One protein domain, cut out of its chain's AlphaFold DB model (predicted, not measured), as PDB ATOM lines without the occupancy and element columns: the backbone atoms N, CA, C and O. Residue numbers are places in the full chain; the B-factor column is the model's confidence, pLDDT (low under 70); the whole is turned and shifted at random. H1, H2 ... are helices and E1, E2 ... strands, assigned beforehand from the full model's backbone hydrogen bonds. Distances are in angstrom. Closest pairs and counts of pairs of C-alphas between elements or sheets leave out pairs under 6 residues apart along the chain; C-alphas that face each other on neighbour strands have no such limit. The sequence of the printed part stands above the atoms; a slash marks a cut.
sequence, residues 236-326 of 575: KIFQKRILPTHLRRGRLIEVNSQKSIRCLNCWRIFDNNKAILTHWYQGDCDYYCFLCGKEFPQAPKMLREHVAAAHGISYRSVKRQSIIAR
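What this domain is: This is residues 236 to 326 of the 575 residues of the protein "ZAD domain-containing protein" of Glossina fuscipes fuscipes (UniProt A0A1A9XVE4). The model is a long, loose rod with a part at each end: at one end a strand hairpin, E1 and E2, with helix H1 near E2, and at the other the helices H2 and H3, turned about perpendicular to each other. Between the two ends run stretches with no named element, residues 236 to 249 and 283 to 299, and residues 319 to 326 of H3 stick out from the body. The printed part has 91 residues, with two strands and then three helices along the chain, E1 E2 H1 H2 H3; the sheet has the order E1 - E2, antiparallel, and the class is mixed, helices and strands. The whole is loose, with a radius of gyration of the C-alphas of 16.0 A and spans of 54 by 25 by 19 A.

How they stand to each other: Start at residue 236 and read on past residues 236 to 249 to E1, residues 250 to 255, and E2, residues 258 to 263, a hairpin of antiparallel strands at 145 degrees. Look at N 251 and O 262, 2.8 A apart, and N 260 and O 253, also 2.8 A, both within hydrogen-bond range. Residues 261 to 262 of E2 also pair, antiparallel, with residues 269 to 270. Next comes H1, residues 273 to 282; its closest C-alpha pair with E2 is Cys 263 and Ile 276, 7.0 A apart. Further on, residues 287 to 288 pair with residues 295 to 296, antiparallel. Then find H2, residues 300 to 311, which is apart from H1. H3, residues 315 to 326, is close to H2 but not clearly touching; their closest C-alphas, Arg 304 and Tyr 315, are 6.4 A apart. The lines of H2 and H3 stand at 87 degrees, about perpendicular. H3 is apart from E1, E2 and H1. In H1, H2 and H3 every O i to N i+4 pair is within hydrogen-bond range.

Where its parts are: Find C-alpha 250 at (42.259, 12.701, -7.918); from there E1 runs 14.5 A to C-alpha 255, and E2 covers 15.9 A from C-alpha 258 to C-alpha 263. H1 runs 14.2 A from C-alpha 273 at (42.808, 6.760, -14.921). H2 spans 15.8 A from C-alpha 300 to C-alpha 311, and H3 runs 16.9 A to C-alpha 326 at (7.634, 30.831, -13.416).

The domain as a whole: The two C-alphas farthest apart are those of Ser 257 and Ile 324, 56.2 A. The printed part has no cut. The links E1 to E2 and H2 to H3 are tight, E2 to H1 is short, and H1 to H2, with 17 residues, is long. The mean pLDDT of the printed part is 83.6; look for values under 70 at residues 240 to 244, 297 to 298 and 325.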
ATOM      1  N   LYS A 236      19.489  25.979  -7.567       82.75
ATOM      2  CA  LYS A 236      20.620  25.117  -7.941       82.75
ATOM      3  C   LYS A 236      21.338  24.481  -6.755       82.75
ATOM      4  O   LYS A 236      22.131  23.574  -6.993       82.75
ATOM      5  N   ILE A 237      21.018  24.855  -5.511       80.56
ATOM      6  CA  ILE A 237      21.648  24.286  -4.298       80.56
ATOM      7  C   ILE A 237      21.532  22.756  -4.271       80.56
ATOM      8  O   ILE A 237      22.450  22.056  -3.863       80.56
ATOM      9  N   PHE A 238      20.398  22.226  -4.734       74.56
ATOM     10  CA  PHE A 238      20.089  20.797  -4.680       74.56
ATOM     11  C   PHE A 238      20.337  20.056  -5.999       74.56
ATOM     12  O   PHE A 238      19.992  18.878  -6.114       74.56
ATOM     13  N   GLN A 239      20.866  20.733  -7.021       72.38
ATOM     14  CA  GLN A 239      21.118  20.106  -8.314       72.38
ATOM     15  C   GLN A 239      22.471  19.398  -8.294       72.38
ATOM     16  O   GLN A 239      23.482  19.975  -7.899       72.38
ATOM     17  N   LYS A 240      22.491  18.147  -8.771       65.94
ATOM     18  CA  LYS A 240      23.725  17.405  -9.047       65.94
ATOM     19  C   LYS A 240      24.491  18.179 -10.122       65.94
ATOM     20  O   LYS A 240      24.139  18.114 -11.300       65.94
ATOM     21  N   ARG A 241      25.492  18.964  -9.728       65.44
ATOM     22  CA  ARG A 241      26.398  19.610 -10.679       65.44
ATOM     23  C   ARG A 241      27.539  18.656 -10.978       65.44
ATOM     24  O   ARG A 241      28.230  18.198 -10.076       65.44
ATOM     25  N   ILE A 242      27.747  18.395 -12.263       63.69
ATOM     26  CA  ILE A 242      29.013  17.841 -12.730       63.69
ATOM     27  C   ILE A 242      30.081  18.855 -12.327       63.69
ATOM     28  O   ILE A 242      30.024  20.009 -12.760       63.69
ATOM     29  N   LEU A 243      31.023  18.442 -11.478       66.06
ATOM     30  CA  LEU A 243      32.129  19.306 -11.087       66.06
ATOM     31  C   LEU A 243      32.861  19.791 -12.353       66.06
ATOM     32  O   LEU A 243      33.212  18.961 -13.212       66.06
ATOM     33  N   PRO A 244      33.080  21.115 -12.491       68.56
ATOM     34  CA  PRO A 244      33.930  21.683 -13.527       68.56
ATOM     35  C   PRO A 244      35.263  20.943 -13.605       68.56
ATOM     36  O   PRO A 244      35.783  20.487 -12.589       68.56
ATOM     37  N   THR A 245      35.833  20.832 -14.803       74.31
ATOM     38  CA  THR A 245      37.055  20.046 -15.038       74.31
ATOM     39  C   THR A 245      38.215  20.441 -14.125       74.31
ATOM     40  O   THR A 245      38.914  19.563 -13.635       74.31
ATOM     41  N   HIS A 246      38.358  21.728 -13.806       73.81
ATOM     42  CA  HIS A 246      39.394  22.253 -12.908       73.81
ATOM     43  C   HIS A 246      39.169  21.938 -11.413       73.81
ATOM     44  O   HIS A 246      40.103  22.029 -10.618       73.81
ATOM     45  N   LEU A 247      37.952  21.549 -11.014       71.06
ATOM     46  CA  LEU A 247      37.626  21.106  -9.648       71.06
ATOM     47  C   LEU A 247      37.653  19.576  -9.509       71.06
ATOM     48  O   LEU A 247      37.460  19.032  -8.421       71.06
ATOM     49  N   ARG A 248      37.906  18.848 -10.599       80.38
ATOM     50  CA  ARG A 248      38.090  17.396 -10.564       80.38
ATOM     51  C   ARG A 248      39.498  17.098 -10.077       80.38
ATOM     52  O   ARG A 248      40.467  17.303 -10.799       80.38
ATOM     53  N   ARG A 249      39.615  16.621  -8.839       83.12
ATOM     54  CA  ARG A 249      40.904  16.246  -8.253       83.12
ATOM     55  C   ARG A 249      40.905  14.768  -7.890       83.12
ATOM     56  O   ARG A 249      39.962  14.259  -7.279       83.12
ATOM     57  N   GLY A 250      41.963  14.077  -8.297       88.19
ATOM     58  CA  GLY A 250      42.259  12.701  -7.918       88.19
ATOM     59  C   GLY A 250      43.617  12.652  -7.230       88.19
ATOM     60  O   GLY A 250      44.545  13.328  -7.668       88.19
ATOM     61  N   ARG A 251      43.740  11.877  -6.154       92.12
ATOM     62  CA  ARG A 251      45.017  11.616  -5.483       92.12
ATOM     63  C   ARG A 251      45.434  10.180  -5.755       92.12
ATOM     64  O   ARG A 251      44.662   9.262  -5.480       92.12
ATOM     65  N   LEU A 252      46.645   9.988  -6.274       95.69
ATOM     66  CA  LEU A 252      47.227   8.657  -6.410       95.69
ATOM     67  C   LEU A 252      47.511   8.097  -5.009       95.69
ATOM     68  O   LEU A 252      48.119   8.770  -4.175       95.69
ATOM     69  N   ILE A 253      47.033   6.889  -4.750       93.25
ATOM     70  CA  ILE A 253      47.221   6.139  -3.512       93.25
ATOM     71  C   ILE A 253      47.649   4.713  -3.856       93.25
ATOM     72  O   ILE A 253      47.349   4.210  -4.935       93.25
ATOM     73  N   GLU A 254      48.330   4.043  -2.938       95.69
ATOM     74  CA  GLU A 254      48.668   2.631  -3.084       95.69
ATOM     75  C   GLU A 254      47.738   1.806  -2.194       95.69
ATOM     76  O   GLU A 254      47.650   2.035  -0.988       95.69
ATOM     77  N   VAL A 255      46.989   0.886  -2.801       93.00
ATOM     78  CA  VAL A 255      46.077  -0.026  -2.100       93.00
ATOM     79  C   VAL A 255      46.497  -1.436  -2.477       93.00
ATOM     80  O   VAL A 255      46.486  -1.780  -3.653       93.00
ATOM     81  N   ASN A 256      46.901  -2.244  -1.494       92.75
ATOM     82  CA  ASN A 256      47.390  -3.613  -1.712       92.75
ATOM     83  C   ASN A 256      48.526  -3.697  -2.752       92.75
ATOM     84  O   ASN A 256      48.504  -4.551  -3.634       92.75
ATOM     85  N   SER A 257      49.488  -2.771  -2.683       96.12
ATOM     86  CA  SER A 257      50.606  -2.667  -3.636       96.12
ATOM     87  C   SER A 257      50.206  -2.371  -5.090       96.12
ATOM     88  O   SER A 257      51.011  -2.520  -6.010       96.12
ATOM     89  N   GLN A 258      48.963  -1.938  -5.325       94.88
ATOM     90  CA  GLN A 258      48.491  -1.469  -6.624       94.88
ATOM     91  C   GLN A 258      48.231   0.039  -6.578       94.88
ATOM     92  O   GLN A 258      47.556   0.557  -5.683       94.88
ATOM     93  N   LYS A 259      48.759   0.760  -7.574       96.31
ATOM     94  CA  LYS A 259      48.510   2.195  -7.754       96.31
ATOM     95  C   LYS A 259      47.047   2.404  -8.134       96.31
ATOM     96  O   LYS A 259      46.620   1.992  -9.203       96.31
ATOM     97  N   SER A 260      46.307   3.064  -7.258       97.31
ATOM     98  CA  SER A 260      44.899   3.417  -7.421       97.31
ATOM     99  C   SER A 260      44.726   4.930  -7.289       97.31
ATOM    100  O   SER A 260      45.587   5.627  -6.759       97.31
ATOM    101  N   ILE A 261      43.610   5.479  -7.749       96.31
ATOM    102  CA  ILE A 261      43.333   6.916  -7.713       96.31
ATOM    103  C   ILE A 261      42.082   7.144  -6.880       96.31
ATOM    104  O   ILE A 261      41.004   6.660  -7.212       96.31
ATOM    105  N   ARG A 262      42.209   7.904  -5.796       91.81
ATOM    106  CA  ARG A 262      41.078   8.332  -4.974       91.81
ATOM    107  C   ARG A 262      40.527   9.644  -5.513       91.81
ATOM    108  O   ARG A 262      41.267  10.626  -5.581       91.81
ATOM    109  N   CYS A 263      39.249   9.695  -5.870       88.88
ATOM    110  CA  CYS A 263      38.602  10.970  -6.172       88.88
ATOM    111  C   CYS A 263      38.459  11.788  -4.883       88.88
ATOM    112  O   CYS A 263      37.915  11.290  -3.907       88.88
ATOM    113  N   LEU A 264      38.916  13.040  -4.870       80.56
ATOM    114  CA  LEU A 264      38.830  13.892  -3.677       80.56
ATOM    115  C   LEU A 264      37.427  14.455  -3.420       80.56
ATOM    116  O   LEU A 264      37.196  14.960  -2.338       80.56
ATOM    117  N   ASN A 265      36.508  14.351  -4.386       77.12
ATOM    118  CA  ASN A 265      35.150  14.897  -4.272       77.12
ATOM    119  C   ASN A 265      34.118  13.882  -3.739       77.12
ATOM    120  O   ASN A 265      33.022  14.264  -3.358       77.12
ATOM    121  N   CYS A 266      34.413  12.581  -3.822       78.88
ATOM    122  CA  CYS A 266      33.504  11.493  -3.414       78.88
ATOM    123  C   CYS A 266      34.221  10.345  -2.686       78.88
ATOM    124  O   CYS A 266      33.626   9.336  -2.318       78.88
ATOM    125  N   TRP A 267      35.550  10.437  -2.575       79.62
ATOM    126  CA  TRP A 267      36.424   9.509  -1.862       79.62
ATOM    127  C   TRP A 267      36.437   8.070  -2.394       79.62
ATOM    128  O   TRP A 267      37.153   7.221  -1.856       79.62
ATOM    129  N   ARG A 268      35.741   7.789  -3.502       85.25
ATOM    130  CA  ARG A 268      35.822   6.503  -4.200       85.25
ATOM    131  C   ARG A 268      37.215   6.279  -4.769       85.25
ATOM    132  O   ARG A 268      37.879   7.207  -5.240       85.25
ATOM    133  N   ILE A 269      37.638   5.021  -4.719       92.19
ATOM    134  CA  ILE A 269      38.932   4.557  -5.203       92.19
ATOM    135  C   ILE A 269      38.716   3.892  -6.559       92.19
ATOM    136  O   ILE A 269      37.830   3.054  -6.711       92.19
ATOM    137  N   PHE A 270      39.531   4.283  -7.526       96.06
ATOM    138  CA  PHE A 270      39.529   3.771  -8.886       96.06
ATOM    139  C   PHE A 270      40.858   3.079  -9.152       96.06
ATOM    140  O   PHE A 270      41.915   3.572  -8.770       96.06
ATOM    141  N   ASP A 271      40.802   1.942  -9.816       96.94
ATOM    142  CA  ASP A 271      41.954   1.139 -10.214       96.94
ATOM    143  C   ASP A 271      42.785   1.809 -11.320       96.94
ATOM    144  O   ASP A 271      43.984   1.574 -11.435       96.94
ATOM    145  N   ASN A 272      42.168   2.662 -12.142       96.25
ATOM    146  CA  ASN A 272      42.839   3.273 -13.285       96.25
ATOM    147  C   ASN A 272      42.328   4.689 -13.630       96.25
ATOM    148  O   ASN A 272      41.244   5.125 -13.230       96.25
ATOM    149  N   ASN A 273      43.126   5.411 -14.428       95.31
ATOM    150  CA  ASN A 273      42.808   6.760 -14.921       95.31
ATOM    151  C   ASN A 273      41.488   6.801 -15.712       95.31
ATOM    152  O   ASN A 273      40.730   7.765 -15.622       95.31
ATOM    153  N   LYS A 274      41.185   5.754 -16.489       95.75
ATOM    154  CA  LYS A 274      39.978   5.704 -17.324       95.75
ATOM    155  C   LYS A 274      38.709   5.638 -16.470       95.75
ATOM    156  O   LYS A 274      37.729   6.311 -16.791       95.75
ATOM    157  N   ALA A 275      38.734   4.881 -15.377       94.94
ATOM    158  CA  ALA A 275      37.613   4.719 -14.463       94.94
ATOM    159  C   ALA A 275      37.314   6.017 -13.701       94.94
ATOM    160  O   ALA A 275      36.157   6.436 -13.674       94.94
ATOM    161  N   ILE A 276      38.333   6.720 -13.184       94.31
ATOM    162  CA  ILE A 276      38.110   8.011 -12.508       94.31
ATOM    163  C   ILE A 276      37.641   9.109 -13.477       94.31
ATOM    164  O   ILE A 276      36.747   9.886 -13.140       94.31
ATOM    165  N   LEU A 277      38.168   9.145 -14.707       91.88
ATOM    166  CA  LEU A 277      37.682  10.064 -15.739       91.88
ATOM    167  C   LEU A 277      36.218   9.774 -16.083       91.88
ATOM    168  O   LEU A 277      35.407  10.697 -16.131       91.88
ATOM    169  N   THR A 278      35.866   8.500 -16.273       92.44
ATOM    170  CA  THR A 278      34.486   8.072 -16.556       92.44
ATOM    171  C   THR A 278      33.550   8.465 -15.415       92.44
ATOM    172  O   THR A 278      32.503   9.054 -15.668       92.44
ATOM    173  N   HIS A 279      33.969   8.247 -14.169       90.56
ATOM    174  CA  HIS A 279      33.246   8.681 -12.977       90.56
ATOM    175  C   HIS A 279      32.989  10.197 -12.964       90.56
ATOM    176  O   HIS A 279      31.863  10.633 -12.714       90.56
ATOM    177  N   TRP A 280      33.996  11.013 -13.297       88.31
ATOM    178  CA  TRP A 280      33.819  12.463 -13.390       88.31
ATOM    179  C   TRP A 280      32.924  12.899 -14.551       88.31
ATOM    180  O   TRP A 280      32.173  13.864 -14.406       88.31
ATOM    181  N   TYR A 281      32.996  12.224 -15.702       85.44
ATOM    182  CA  TYR A 281      32.156  12.535 -16.862       85.44
ATOM    183  C   TYR A 281      30.698  12.127 -16.658       85.44
ATOM    184  O   TYR A 281      29.803  12.877 -17.038       85.44
ATOM    185  N   GLN A 282      30.454  10.988 -16.011       85.94
ATOM    186  CA  GLN A 282      29.114  10.547 -15.608       85.94
ATOM    187  C   GLN A 282      28.553  11.402 -14.462       85.94
ATOM    188  O   GLN A 282      27.351  11.404 -14.197       85.94
ATOM    189  N   GLY A 283      29.423  12.178 -13.810       74.94
ATOM    190  CA  GLY A 283      29.061  13.077 -12.731       74.94
ATOM    191  C   GLY A 283      28.734  12.342 -11.444       74.94
ATOM    192  O   GLY A 283      28.104  12.935 -10.587       74.94
ATOM    193  N   ASP A 284      29.140  11.086 -11.268       73.88
ATOM    194  CA  ASP A 284      28.814  10.266 -10.091       73.88
ATOM    195  C   ASP A 284      29.542  10.677  -8.807       73.88
ATOM    196  O   ASP A 284      29.590   9.907  -7.851       73.88
ATOM    197  N   CYS A 285      30.095  11.892  -8.777       74.06
ATOM    198  CA  CYS A 285      30.554  12.519  -7.553       74.06
ATOM    199  C   CYS A 285      29.370  12.831  -6.635       74.06
ATOM    200  O   CYS A 285      28.251  13.117  -7.074       74.06
ATOM    201  N   ASP A 286      29.661  12.764  -5.348       71.56
ATOM    202  CA  ASP A 286      28.699  12.885  -4.278       71.56
ATOM    203  C   ASP A 286      28.156  14.312  -4.147       71.56
ATOM    204  O   ASP A 286      28.691  15.276  -4.698       71.56
ATOM    205  N   TYR A 287      27.034  14.447  -3.445       75.25
ATOM    206  CA  TYR A 287      26.396  15.740  -3.230       75.25
ATOM    207  C   TYR A 287      27.168  16.497  -2.151       75.25
ATOM    208  O   TYR A 287      27.403  15.930  -1.094       75.25
ATOM    209  N   TYR A 288      27.516  17.764  -2.354       79.38
ATOM    210  CA  TYR A 288      28.122  18.588  -1.302       79.38
ATOM    211  C   TYR A 288      27.285  19.837  -1.035       79.38
ATOM    212  O   TYR A 288      26.583  20.339  -1.918       79.38
ATOM    213  N   CYS A 289      27.318  20.322   0.203       84.50
ATOM    214  CA  CYS A 289      26.651  21.560   0.577       84.50
ATOM    215  C   CYS A 289      27.505  22.760   0.159       84.50
ATOM    216  O   CYS A 289      28.643  22.887   0.593       84.50
ATOM    217  N   PHE A 290      26.957  23.670  -0.650       79.44
ATOM    218  CA  PHE A 290      27.674  24.879  -1.078       79.44
ATOM    219  C   PHE A 290      27.935  25.880   0.053       79.44
ATOM    220  O   PHE A 290      28.818  26.716  -0.084       79.44
ATOM    221  N   LEU A 291      27.166  25.803   1.142       82.31
ATOM    222  CA  LEU A 291      27.255  26.741   2.259       82.31
ATOM    223  C   LEU A 291      28.341  26.347   3.263       82.31
ATOM    224  O   LEU A 291      29.065  27.206   3.741       82.31
ATOM    225  N   CYS A 292      28.477  25.053   3.563       83.50
ATOM    226  CA  CYS A 292      29.434  24.569   4.565       83.50
ATOM    227  C   CYS A 292      30.491  23.594   4.021       83.50
ATOM    228  O   CYS A 292      31.347  23.144   4.774       83.50
ATOM    229  N   GLY A 293      30.413  23.201   2.748       78.69
ATOM    230  CA  GLY A 293      31.356  22.271   2.119       78.69
ATOM    231  C   GLY A 293      31.213  20.800   2.528       78.69
ATOM    232  O   GLY A 293      31.964  19.975   2.016       78.69
ATOM    233  N   LYS A 294      30.269  20.431   3.410       82.81
ATOM    234  CA  LYS A 294      30.076  19.029   3.833       82.81
ATOM    235  C   LYS A 294      29.666  18.137   2.655       82.81
ATOM    236  O   LYS A 294      28.793  18.506   1.868       82.81
ATOM    237  N   GLU A 295      30.268  16.952   2.572       78.38
ATOM    238  CA  GLU A 295      30.042  15.951   1.523       78.38
ATOM    239  C   GLU A 295      29.016  14.886   1.962       78.38
ATOM    240  O   GLU A 295      28.998  14.445   3.111       78.38
ATOM    241  N   PHE A 296      28.160  14.449   1.037       81.88
ATOM    242  CA  PHE A 296      27.058  13.509   1.263       81.88
ATOM    243  C   PHE A 296      27.119  12.351   0.256       81.88
ATOM    244  O   PHE A 296      26.506  12.429  -0.819       81.88
ATOM    245  N   PRO A 297      27.808  11.247   0.612       63.72
ATOM    246  CA  PRO A 297      28.198  10.213  -0.341       63.72
ATOM    247  C   PRO A 297      27.099   9.281  -0.842       63.72
ATOM    248  O   PRO A 297      27.254   8.556  -1.822       63.72
ATOM    249  N   GLN A 298      25.971   9.253  -0.141       69.50
ATOM    250  CA  GLN A 298      25.007   8.168  -0.307       69.50
ATOM    251  C   GLN A 298      23.688   8.611  -0.932       69.50
ATOM    252  O   GLN A 298      23.074   7.830  -1.657       69.50
ATOM    253  N   ALA A 299      23.220   9.841  -0.685       74.94
ATOM    254  CA  ALA A 299      21.936  10.267  -1.231       74.94
ATOM    255  C   ALA A 299      21.729  11.791  -1.263       74.94
ATOM    256  O   ALA A 299      22.020  12.475  -0.281       74.94
ATOM    257  N   PRO A 300      21.019  12.312  -2.287       76.12
ATOM    258  CA  PRO A 300      20.522  13.694  -2.298       76.12
ATOM    259  C   PRO A 300      19.499  13.968  -1.187       76.12
ATOM    260  O   PRO A 300      19.092  15.106  -0.964       76.12
ATOM    261  N   LYS A 301      18.993  12.921  -0.524       85.25
ATOM    262  CA  LYS A 301      18.148  13.054   0.664       85.25
ATOM    263  C   LYS A 301      18.955  13.615   1.845       85.25
ATOM    264  O   LYS A 301      18.488  14.564   2.454       85.25
ATOM    265  N   MET A 302      20.178  13.123   2.051       88.69
ATOM    266  CA  MET A 302      21.063  13.572   3.131       88.69
ATOM    267  C   MET A 302      21.460  15.039   2.956       88.69
ATOM    268  O   MET A 302      21.359  15.811   3.900       88.69
ATOM    269  N   LEU A 303      21.800  15.460   1.727       87.31
ATOM    270  CA  LEU A 303      22.056  16.876   1.441       87.31
ATOM    271  C   LEU A 303      20.818  17.741   1.738       87.31
ATOM    272  O   LEU A 303      20.940  18.824   2.296       87.31
ATOM    273  N   ARG A 304      19.613  17.276   1.381       90.31
ATOM    274  CA  ARG A 304      18.370  18.023   1.644       90.31
ATOM    275  C   ARG A 304      18.060  18.157   3.130       90.31
ATOM    276  O   ARG A 304      17.618  19.223   3.541       90.31
ATOM    277  N   GLU A 305      18.265  17.095   3.901       92.81
ATOM    278  CA  GLU A 305      18.077  17.101   5.355       92.81
ATOM    279  C   GLU A 305      19.116  17.995   6.027       92.81
ATOM    280  O   GLU A 305      18.751  18.848   6.828       92.81
ATOM    281  N   HIS A 306      20.377  17.897   5.607       93.38
ATOM    282  CA  HIS A 306      21.441  18.754   6.106       93.38
ATOM    283  C   HIS A 306      21.200  20.237   5.809       93.38
ATOM    284  O   HIS A 306      21.286  21.050   6.718       93.38
ATOM    285  N   VAL A 307      20.879  20.611   4.567       89.69
ATOM    286  CA  VAL A 307      20.667  22.025   4.210       89.69
ATOM    287  C   VAL A 307      19.451  22.609   4.938       89.69
ATOM    288  O   VAL A 307      19.457  23.778   5.315       89.69
ATOM    289  N   ALA A 308      18.425  21.795   5.192       91.50
ATOM    290  CA  ALA A 308      17.287  22.219   5.995       91.50
ATOM    291  C   ALA A 308      17.658  22.393   7.476       91.50
ATOM    292  O   ALA A 308      17.299  23.412   8.056       91.50
ATOM    293  N   ALA A 309      18.380  21.436   8.067       93.19
ATOM    294  CA  ALA A 309      18.738  21.457   9.485       93.19
ATOM    295  C   ALA A 309      19.821  22.499   9.812       93.19
ATOM    296  O   ALA A 309      19.668  23.269  10.746       93.19
ATOM    297  N   ALA A 310      20.894  22.555   9.020       90.44
ATOM    298  CA  ALA A 310      22.063  23.392   9.289       90.44
ATOM    299  C   ALA A 310      21.960  24.814   8.720       90.44
ATOM    300  O   ALA A 310      22.732  25.680   9.118       90.44
ATOM    301  N   HIS A 311      21.065  25.055   7.756       90.00
ATOM    302  CA  HIS A 311      20.955  26.357   7.083       90.00
ATOM    303  C   HIS A 311      19.520  26.895   7.021       90.00
ATOM    304  O   HIS A 311      19.287  27.952   6.443       90.00
ATOM    305  N   GLY A 312      18.528  26.170   7.552       90.00
ATOM    306  CA  GLY A 312      17.120  26.585   7.508       90.00
ATOM    307  C   GLY A 312      16.506  26.615   6.098       90.00
ATOM    308  O   GLY A 312      15.346  27.002   5.926       90.00
ATOM    309  N   ILE A 313      17.240  26.196   5.057       88.94
ATOM    310  CA  ILE A 313      16.757  26.214   3.673       88.94
ATOM    311  C   ILE A 313      16.093  24.874   3.357       88.94
ATOM    312  O   ILE A 313      16.725  23.885   2.982       88.94
ATOM    313  N   SER A 314      14.766  24.834   3.449       89.56
ATOM    314  CA  SER A 314      14.022  23.640   3.047       89.56
ATOM    315  C   SER A 314      13.961  23.497   1.515       89.56
ATOM    316  O   SER A 314      13.684  24.447   0.783       89.56
ATOM    317  N   TYR A 315      14.088  22.274   0.991       83.50
ATOM    318  CA  TYR A 315      13.868  22.014  -0.444       83.50
ATOM    319  C   TYR A 315      12.473  22.469  -0.922       83.50
ATOM    320  O   TYR A 315      12.296  22.903  -2.063       83.50
ATOM    321  N   ARG A 316      11.459  22.382  -0.045       84.31
ATOM    322  CA  ARG A 316      10.082  22.789  -0.363       84.31
ATOM    323  C   ARG A 316       9.958  24.302  -0.551       84.31
ATOM    324  O   ARG A 316       9.256  24.707  -1.475       84.31
ATOM    325  N   SER A 317      10.636  25.121   0.258       80.31
ATOM    326  CA  SER A 317      10.603  26.586   0.113       80.31
ATOM    327  C   SER A 317      11.219  27.027  -1.213       80.31
ATOM    328  O   SER A 317      10.602  27.802  -1.940       80.31
ATOM    329  N   VAL A 318      12.351  26.432  -1.589       77.44
ATOM    330  CA  VAL A 318      13.033  26.709  -2.864       77.44
ATOM    331  C   VAL A 318      12.186  26.281  -4.067       77.44
ATOM    332  O   VAL A 318      11.987  27.035  -5.024       77.44
ATOM    333  N   LYS A 319      11.614  25.071  -4.018       79.06
ATOM    334  CA  LYS A 319      10.743  24.581  -5.094       79.06
ATOM    335  C   LYS A 319       9.483  25.441  -5.241       79.06
ATOM    336  O   LYS A 319       9.032  25.656  -6.359       79.06
ATOM    337  N   ARG A 320       8.936  25.976  -4.146       80.12
ATOM    338  CA  ARG A 320       7.780  26.884  -4.189       80.12
ATOM    339  C   ARG A 320       8.137  28.233  -4.819       80.12
ATOM    340  O   ARG A 320       7.410  28.675  -5.700       80.12
ATOM    341  N   GLN A 321       9.268  28.831  -4.436       75.00
ATOM    342  CA  GLN A 321       9.759  30.087  -5.023       75.00
ATOM    343  C   GLN A 321      10.010  29.950  -6.533       75.00
ATOM    344  O   GLN A 321       9.563  30.794  -7.302       75.00
ATOM    345  N   SER A 322      10.632  28.853  -6.980       74.06
ATOM    346  CA  SER A 322      10.857  28.617  -8.419       74.06
ATOM    347  C   SER A 322       9.570  28.405  -9.226       74.06
ATOM    348  O   SER A 322       9.524  28.769 -10.398       74.06
ATOM    349  N   ILE A 323       8.516  27.841  -8.622       76.94
ATOM    350  CA  ILE A 323       7.202  27.717  -9.270       76.94
ATOM    351  C   ILE A 323       6.518  29.087  -9.357       76.94
ATOM    352  O   ILE A 323       5.988  29.420 -10.413       76.94
ATOM    353  N   ILE A 324       6.573  29.891  -8.288       76.81
ATOM    354  CA  ILE A 324       6.005  31.248  -8.263       76.81
ATOM    355  C   ILE A 324       6.704  32.142  -9.296       76.81
ATOM    356  O   ILE A 324       6.029  32.786 -10.088       76.81
ATOM    357  N   ALA A 325       8.036  32.101  -9.371       68.94
ATOM    358  CA  ALA A 325       8.815  32.879 -10.337       68.94
ATOM    359  C   ALA A 325       8.554  32.493 -11.807       68.94
ATOM    360  O   ALA A 325       8.866  33.263 -12.710       68.94
ATOM    361  N   ARG A 326       7.997  31.300 -12.066       74.38
ATOM    362  CA  ARG A 326       7.634  30.831 -13.416       74.38
ATOM    363  C   ARG A 326       6.160  31.043 -13.757       74.38
ATOM    364  O   ARG A 326       5.781  30.844 -14.910       74.38
TER     365      ARG A 326